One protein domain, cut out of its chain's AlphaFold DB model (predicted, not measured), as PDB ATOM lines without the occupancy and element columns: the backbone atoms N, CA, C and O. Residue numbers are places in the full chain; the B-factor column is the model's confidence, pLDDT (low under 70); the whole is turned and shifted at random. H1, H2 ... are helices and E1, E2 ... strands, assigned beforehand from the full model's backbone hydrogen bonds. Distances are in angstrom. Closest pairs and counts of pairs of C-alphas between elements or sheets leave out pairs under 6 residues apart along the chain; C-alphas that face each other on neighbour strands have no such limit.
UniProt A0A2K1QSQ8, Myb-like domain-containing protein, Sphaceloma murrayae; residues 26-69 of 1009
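This is residues 26 to 69 of the 1009 residues of the protein "Myb-like domain-containing protein" of Sphaceloma murrayae (UniProt A0A2K1QSQ8). What is the shape? A helical arm, H1, sticks out from a small, looped head that holds one short strand, E1; residues 26 to 44 stand free and make much of the length. What builds it? The 44 printed residues, mostly helix by class, hold H1, then E1, with under half in named elements. The whole is extended, with a radius of gyration of the C-alphas of 16.1 A and spans of 48 by 22 by 11 A.

Where is H1? Residues 26 to 40 run 20.8 A from C-alpha 26 at (275.960, 337.198, 368.307). Where is E1? Residues 58 to 60 run 5.6 A to C-alpha 60 at (298.709, 360.418, 343.133).

Do they meet? H1 and E1 are apart. What pairs with E1? It pairs with no named strand, but residues 50 to 51 form a short antiparallel pairing with it. And H1's backbone? Every O i to N i+4 pair is within hydrogen-bond range.

How large is it? The farthest C-alphas, of Asp 26 and Thr 55, are 48.6 A apart. Is anything long, cut or uncertain? Residues 41 to 57 form a long link; the printed part has no cut, and no printed residue is under 70 in pLDDT.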
ATOM      1  N   ASP A  26     274.811 336.378 367.906       97.38
ATOM      2  CA  ASP A  26     275.960 337.198 368.307       97.38
ATOM      3  C   ASP A  26     277.218 336.791 367.524       97.38
ATOM      4  O   ASP A  26     277.890 337.632 366.931       97.38
ATOM      5  N   ARG A  27     277.457 335.480 367.357       97.50
ATOM      6  CA  ARG A  27     278.522 334.952 366.479       97.50
ATOM      7  C   ARG A  27     278.358 335.340 364.997       97.50
ATOM      8  O   ARG A  27     279.361 335.526 364.315       97.50
ATOM      9  N   LYS A  28     277.129 335.494 364.476       96.56
ATOM     10  CA  LYS A  28     276.902 336.009 363.102       96.56
ATOM     11  C   LYS A  28     277.158 337.510 363.018       96.56
ATOM     12  O   LYS A  28     277.667 337.965 361.997       96.56
ATOM     13  N   LEU A  29     276.759 338.266 364.042       97.50
ATOM     14  CA  LEU A  29     276.982 339.706 364.116       97.50
ATOM     15  C   LEU A  29     278.481 339.983 364.185       97.50
ATOM     16  O   LEU A  29     278.978 340.690 363.314       97.50
ATOM     17  N   LYS A  30     279.208 339.322 365.098       97.88
ATOM     18  CA  LYS A  30     280.672 339.393 365.183       97.88
ATOM     19  C   LYS A  30     281.317 339.093 363.830       97.88
ATOM     20  O   LYS A  30     282.014 339.949 363.307       97.88
ATOM     21  N   HIS A  31     280.982 337.969 363.191       95.88
ATOM     22  CA  HIS A  31     281.561 337.624 361.886       95.88
ATOM     23  C   HIS A  31     281.189 338.595 360.747       95.88
ATOM     24  O   HIS A  31     281.946 338.775 359.790       95.88
ATOM     25  N   ARG A  32     280.031 339.264 360.833       95.56
ATOM     26  CA  ARG A  32     279.658 340.324 359.888       95.56
ATOM     27  C   ARG A  32     280.448 341.610 360.140       95.56
ATOM     28  O   ARG A  32     280.834 342.243 359.165       95.56
ATOM     29  N   PHE A  33     280.697 341.971 361.399       98.25
ATOM     30  CA  PHE A  33     281.531 343.114 361.772       98.25
ATOM     31  C   PHE A  33     283.010 342.870 361.458       98.25
ATOM     32  O   PHE A  33     283.600 343.701 360.781       98.25
ATOM     33  N   GLU A  34     283.570 341.707 361.812       97.44
ATOM     34  CA  GLU A  34     284.916 341.252 361.411       97.44
ATOM     35  C   GLU A  34     285.134 341.461 359.905       97.44
ATOM     36  O   GLU A  34     286.097 342.098 359.500       97.44
ATOM     37  N   ARG A  35     284.187 341.019 359.068       94.81
ATOM     38  CA  ARG A  35     284.254 341.178 357.607       94.81
ATOM     39  C   ARG A  35     284.028 342.612 357.102       94.81
ATOM     40  O   ARG A  35     284.396 342.925 355.970       94.81
ATOM     41  N   ILE A  36     283.388 343.474 357.889       94.56
ATOM     42  CA  ILE A  36     283.279 344.907 357.589       94.56
ATOM     43  C   ILE A  36     284.621 345.573 357.909       94.56
ATOM     44  O   ILE A  36     285.180 346.218 357.029       94.56
ATOM     45  N   PHE A  37     285.194 345.335 359.090       96.00
ATOM     46  CA  PHE A  37     286.528 345.826 359.438       96.00
ATOM     47  C   PHE A  37     287.593 345.297 358.468       96.00
ATOM     48  O   PHE A  37     288.304 346.094 357.880       96.00
ATOM     49  N   GLU A  38     287.607 344.009 358.117       93.75
ATOM     50  CA  GLU A  38     288.518 343.441 357.101       93.75
ATOM     51  C   GLU A  38     288.328 344.043 355.687       93.75
ATOM     52  O   GLU A  38     289.167 343.845 354.810       93.75
ATOM     53  N   LYS A  39     287.237 344.780 355.429       92.69
ATOM     54  CA  LYS A  39     287.024 345.537 354.182       92.69
ATOM     55  C   LYS A  39     287.440 347.013 354.304       92.69
ATOM     56  O   LYS A  39     287.864 347.578 353.304       92.69
ATOM     57  N   TYR A  40     287.271 347.631 355.475       91.19
ATOM     58  CA  TYR A  40     287.492 349.069 355.701       91.19
ATOM     59  C   TYR A  40     288.783 349.407 356.470       91.19
ATOM     60  O   TYR A  40     289.162 350.567 356.520       91.19
ATOM     61  N   ASN A  41     289.473 348.403 357.013       93.06
ATOM     62  CA  ASN A  41     290.793 348.467 357.652       93.06
ATOM     63  C   ASN A  41     291.879 347.930 356.696       93.06
ATOM     64  O   ASN A  41     292.780 347.192 357.091       93.06
ATOM     65  N   LYS A  42     291.712 348.217 355.402       89.88
ATOM     66  CA  LYS A  42     292.715 348.035 354.351       89.88
ATOM     67  C   LYS A  42     292.951 349.411 353.756       89.88
ATOM     68  O   LYS A  42     291.972 350.090 353.449       89.88
ATOM     69  N   ASP A  43     294.208 349.801 353.617       89.81
ATOM     70  CA  ASP A  43     294.558 351.169 353.252       89.81
ATOM     71  C   ASP A  43     293.997 351.540 351.875       89.81
ATOM     72  O   ASP A  43     294.211 350.857 350.872       89.81
ATOM     73  N   PHE A  44     293.227 352.628 351.839       84.38
ATOM     74  CA  PHE A  44     292.547 353.090 350.628       84.38
ATOM     75  C   PHE A  44     293.424 353.993 349.746       84.38
ATOM     76  O   PHE A  44     292.993 354.359 348.653       84.38
ATOM     77  N   SER A  45     294.661 354.286 350.164       86.50
ATOM     78  CA  SER A  45     295.635 355.189 349.521       86.50
ATOM     79  C   SER A  45     296.066 354.779 348.099       86.50
ATOM     80  O   SER A  45     296.776 355.509 347.415       86.50
ATOM     81  N   HIS A  46     295.655 353.594 347.635       84.81
ATOM     82  CA  HIS A  46     295.881 353.093 346.269       84.81
ATOM     83  C   HIS A  46     294.569 352.721 345.536       84.81
ATOM     84  O   HIS A  46     294.585 352.003 344.535       84.81
ATOM     85  N   VAL A  47     293.404 353.146 346.047       87.12
ATOM     86  CA  VAL A  47     292.070 352.749 345.535       87.12
ATOM     87  C   VAL A  47     291.383 353.859 344.721       87.12
ATOM     88  O   VAL A  47     290.535 353.569 343.870       87.12
ATOM     89  N   GLY A  48     291.759 355.117 344.945       93.38
ATOM     90  CA  GLY A  48     291.327 356.280 344.169       93.38
ATOM     91  C   GLY A  48     292.487 357.250 343.963       93.38
ATOM     92  O   GLY A  48     293.512 357.127 344.628       93.38
ATOM     93  N   ASP A  49     292.332 358.184 343.034       95.00
ATOM     94  CA  ASP A  49     293.373 359.167 342.735       95.00
ATOM     95  C   ASP A  49     293.296 360.332 343.728       95.00
ATOM     96  O   ASP A  49     292.205 360.824 344.035       95.00
ATOM     97  N   GLU A  50     294.443 360.783 344.229       94.56
ATOM     98  CA  GLU A  50     294.511 361.893 345.182       94.56
ATOM     99  C   GLU A  50     294.592 363.219 344.422       94.56
ATOM    100  O   GLU A  50     295.525 363.436 343.650       94.56
ATOM    101  N   ILE A  51     293.618 364.110 344.629       95.00
ATOM    102  CA  ILE A  51     293.541 365.424 343.973       95.00
ATOM    103  C   ILE A  51     293.828 366.513 345.011       95.00
ATOM    104  O   ILE A  51     293.092 366.633 345.993       95.00
ATOM    105  N   ASP A  52     294.837 367.353 344.774       96.69
ATOM    106  CA  ASP A  52     295.008 368.586 345.548       96.69
ATOM    107  C   ASP A  52     293.911 369.582 345.151       96.69
ATOM    108  O   ASP A  52     293.915 370.151 344.057       96.69
ATOM    109  N   LEU A  53     292.974 369.823 346.069       95.75
ATOM    110  CA  LEU A  53     291.846 370.736 345.874       95.75
ATOM    111  C   LEU A  53     292.268 372.199 345.637       95.75
ATOM    112  O   LEU A  53     291.450 372.983 345.158       95.75
ATOM    113  N   ARG A  54     293.511 372.581 345.963       93.88
ATOM    114  CA  ARG A  54     294.036 373.941 345.769       93.88
ATOM    115  C   ARG A  54     294.591 374.169 344.361       93.88
ATOM    116  O   ARG A  54     294.440 375.265 343.830       93.88
ATOM    117  N   THR A  55     295.238 373.168 343.764       96.19
ATOM    118  CA  THR A  55     295.795 373.249 342.396       96.19
ATOM    119  C   THR A  55     294.916 372.588 341.336       96.19
ATOM    120  O   THR A  55     295.105 372.839 340.147       96.19
ATOM    121  N   GLY A  56     293.973 371.731 341.741       94.62
ATOM    122  CA  GLY A  56     293.198 370.871 340.845       94.62
ATOM    123  C   GLY A  56     294.016 369.736 340.216       94.62
ATOM    124  O   GLY A  56     293.507 369.047 339.333       94.62
ATOM    125  N   GLN A  57     295.273 369.547 340.632       95.81
ATOM    126  CA  GLN A  57     296.164 368.530 340.077       95.81
ATOM    127  C   GLN A  57     296.025 367.198 340.813       95.81
ATOM    128  O   GLN A  57     295.784 367.147 342.020       95.81
ATOM    129  N   VAL A  58     296.208 366.109 340.067       94.88
ATOM    130  CA  VAL A  58     296.304 364.760 340.623       94.88
ATOM    131  C   VAL A  58     297.713 364.579 341.188       94.88
ATOM    132  O   VAL A  58     298.686 364.575 340.437       94.88
ATOM    133  N   VAL A  59     297.815 364.465 342.511       96.00
ATOM    134  CA  VAL A  59     299.067 364.253 343.255       96.00
ATOM    135  C   VAL A  59     299.478 362.780 343.206       96.00
ATOM    136  O   VAL A  59     300.660 362.475 343.071       96.00
ATOM    137  N   VAL A  60     298.500 361.868 343.261       95.31
ATOM    138  CA  VAL A  60     298.709 360.418 343.133       95.31
ATOM    139  C   VAL A  60     297.723 359.864 342.107       95.31
ATOM    140  O   VAL A  60     296.535 359.719 342.393       95.31
ATOM    141  N   ASP A  61     298.211 359.564 340.901       94.00
ATOM    142  CA  ASP A  61     297.420 358.934 339.837       94.00
ATOM    143  C   ASP A  61     297.450 357.404 339.999       94.00
ATOM    144  O   ASP A  61     298.377 356.723 339.558       94.00
ATOM    145  N   ASN A  62     296.412 356.852 340.633       93.06
ATOM    146  CA  ASN A  62     296.147 355.411 340.705       93.06
ATOM    147  C   ASN A  62     295.374 354.917 339.453       93.06
ATOM    148  O   ASN A  62     294.831 353.802 339.401       93.06
ATOM    149  N   GLY A  63     295.312 355.741 338.404       91.88
ATOM    150  CA  GLY A  63     294.675 355.485 337.125       91.88
ATOM    151  C   GLY A  63     293.150 355.512 337.170       91.88
ATOM    152  O   GLY A  63     292.527 354.961 336.259       91.88
ATOM    153  N   HIS A  64     292.511 356.032 338.219       90.12
ATOM    154  CA  HIS A  64     291.050 356.045 338.347       90.12
ATOM    155  C   HIS A  64     290.423 357.044 337.364       90.12
ATOM    156  O   HIS A  64     289.566 356.679 336.556       90.12
ATOM    157  N   LEU A  65     290.915 358.280 337.385       90.94
ATOM    158  CA  LEU A  65     290.566 359.386 336.505       90.94
ATOM    159  C   LEU A  65     291.098 359.141 335.094       90.94
ATOM    160  O   LEU A  65     290.364 359.367 334.136       90.94
ATOM    161  N   ALA A  66     292.303 358.579 334.941       88.56
ATOM    162  CA  ALA A  66     292.816 358.148 333.635       88.56
ATOM    163  C   ALA A  66     291.863 357.150 332.939       88.56
ATOM    164  O   ALA A  66     291.614 357.250 331.739       88.56
ATOM    165  N   ARG A  67     291.231 356.243 333.704       83.06
ATOM    166  CA  ARG A  67     290.179 355.322 333.219       83.06
ATOM    167  C   ARG A  67     288.787 355.965 333.070       83.06
ATOM    168  O   ARG A  67     287.856 355.273 332.665       83.06
ATOM    169  N   MET A  68     288.647 357.262 333.352       85.56
ATOM    170  CA  MET A  68     287.453 358.088 333.108       85.56
ATOM    171  C   MET A  68     287.669 359.188 332.047       85.56
ATOM    172  O   MET A  68     286.699 359.835 331.661       85.56
ATOM    173  N   GLN A  69     288.896 359.411 331.553       79.31
ATOM    174  CA  GLN A  69     289.217 360.518 330.630       79.31
ATOM    175  C   GLN A  69     288.481 360.450 329.281       79.31
ATOM    176  O   GLN A  69     288.282 361.477 328.637       79.31
TER     177      GLN A  69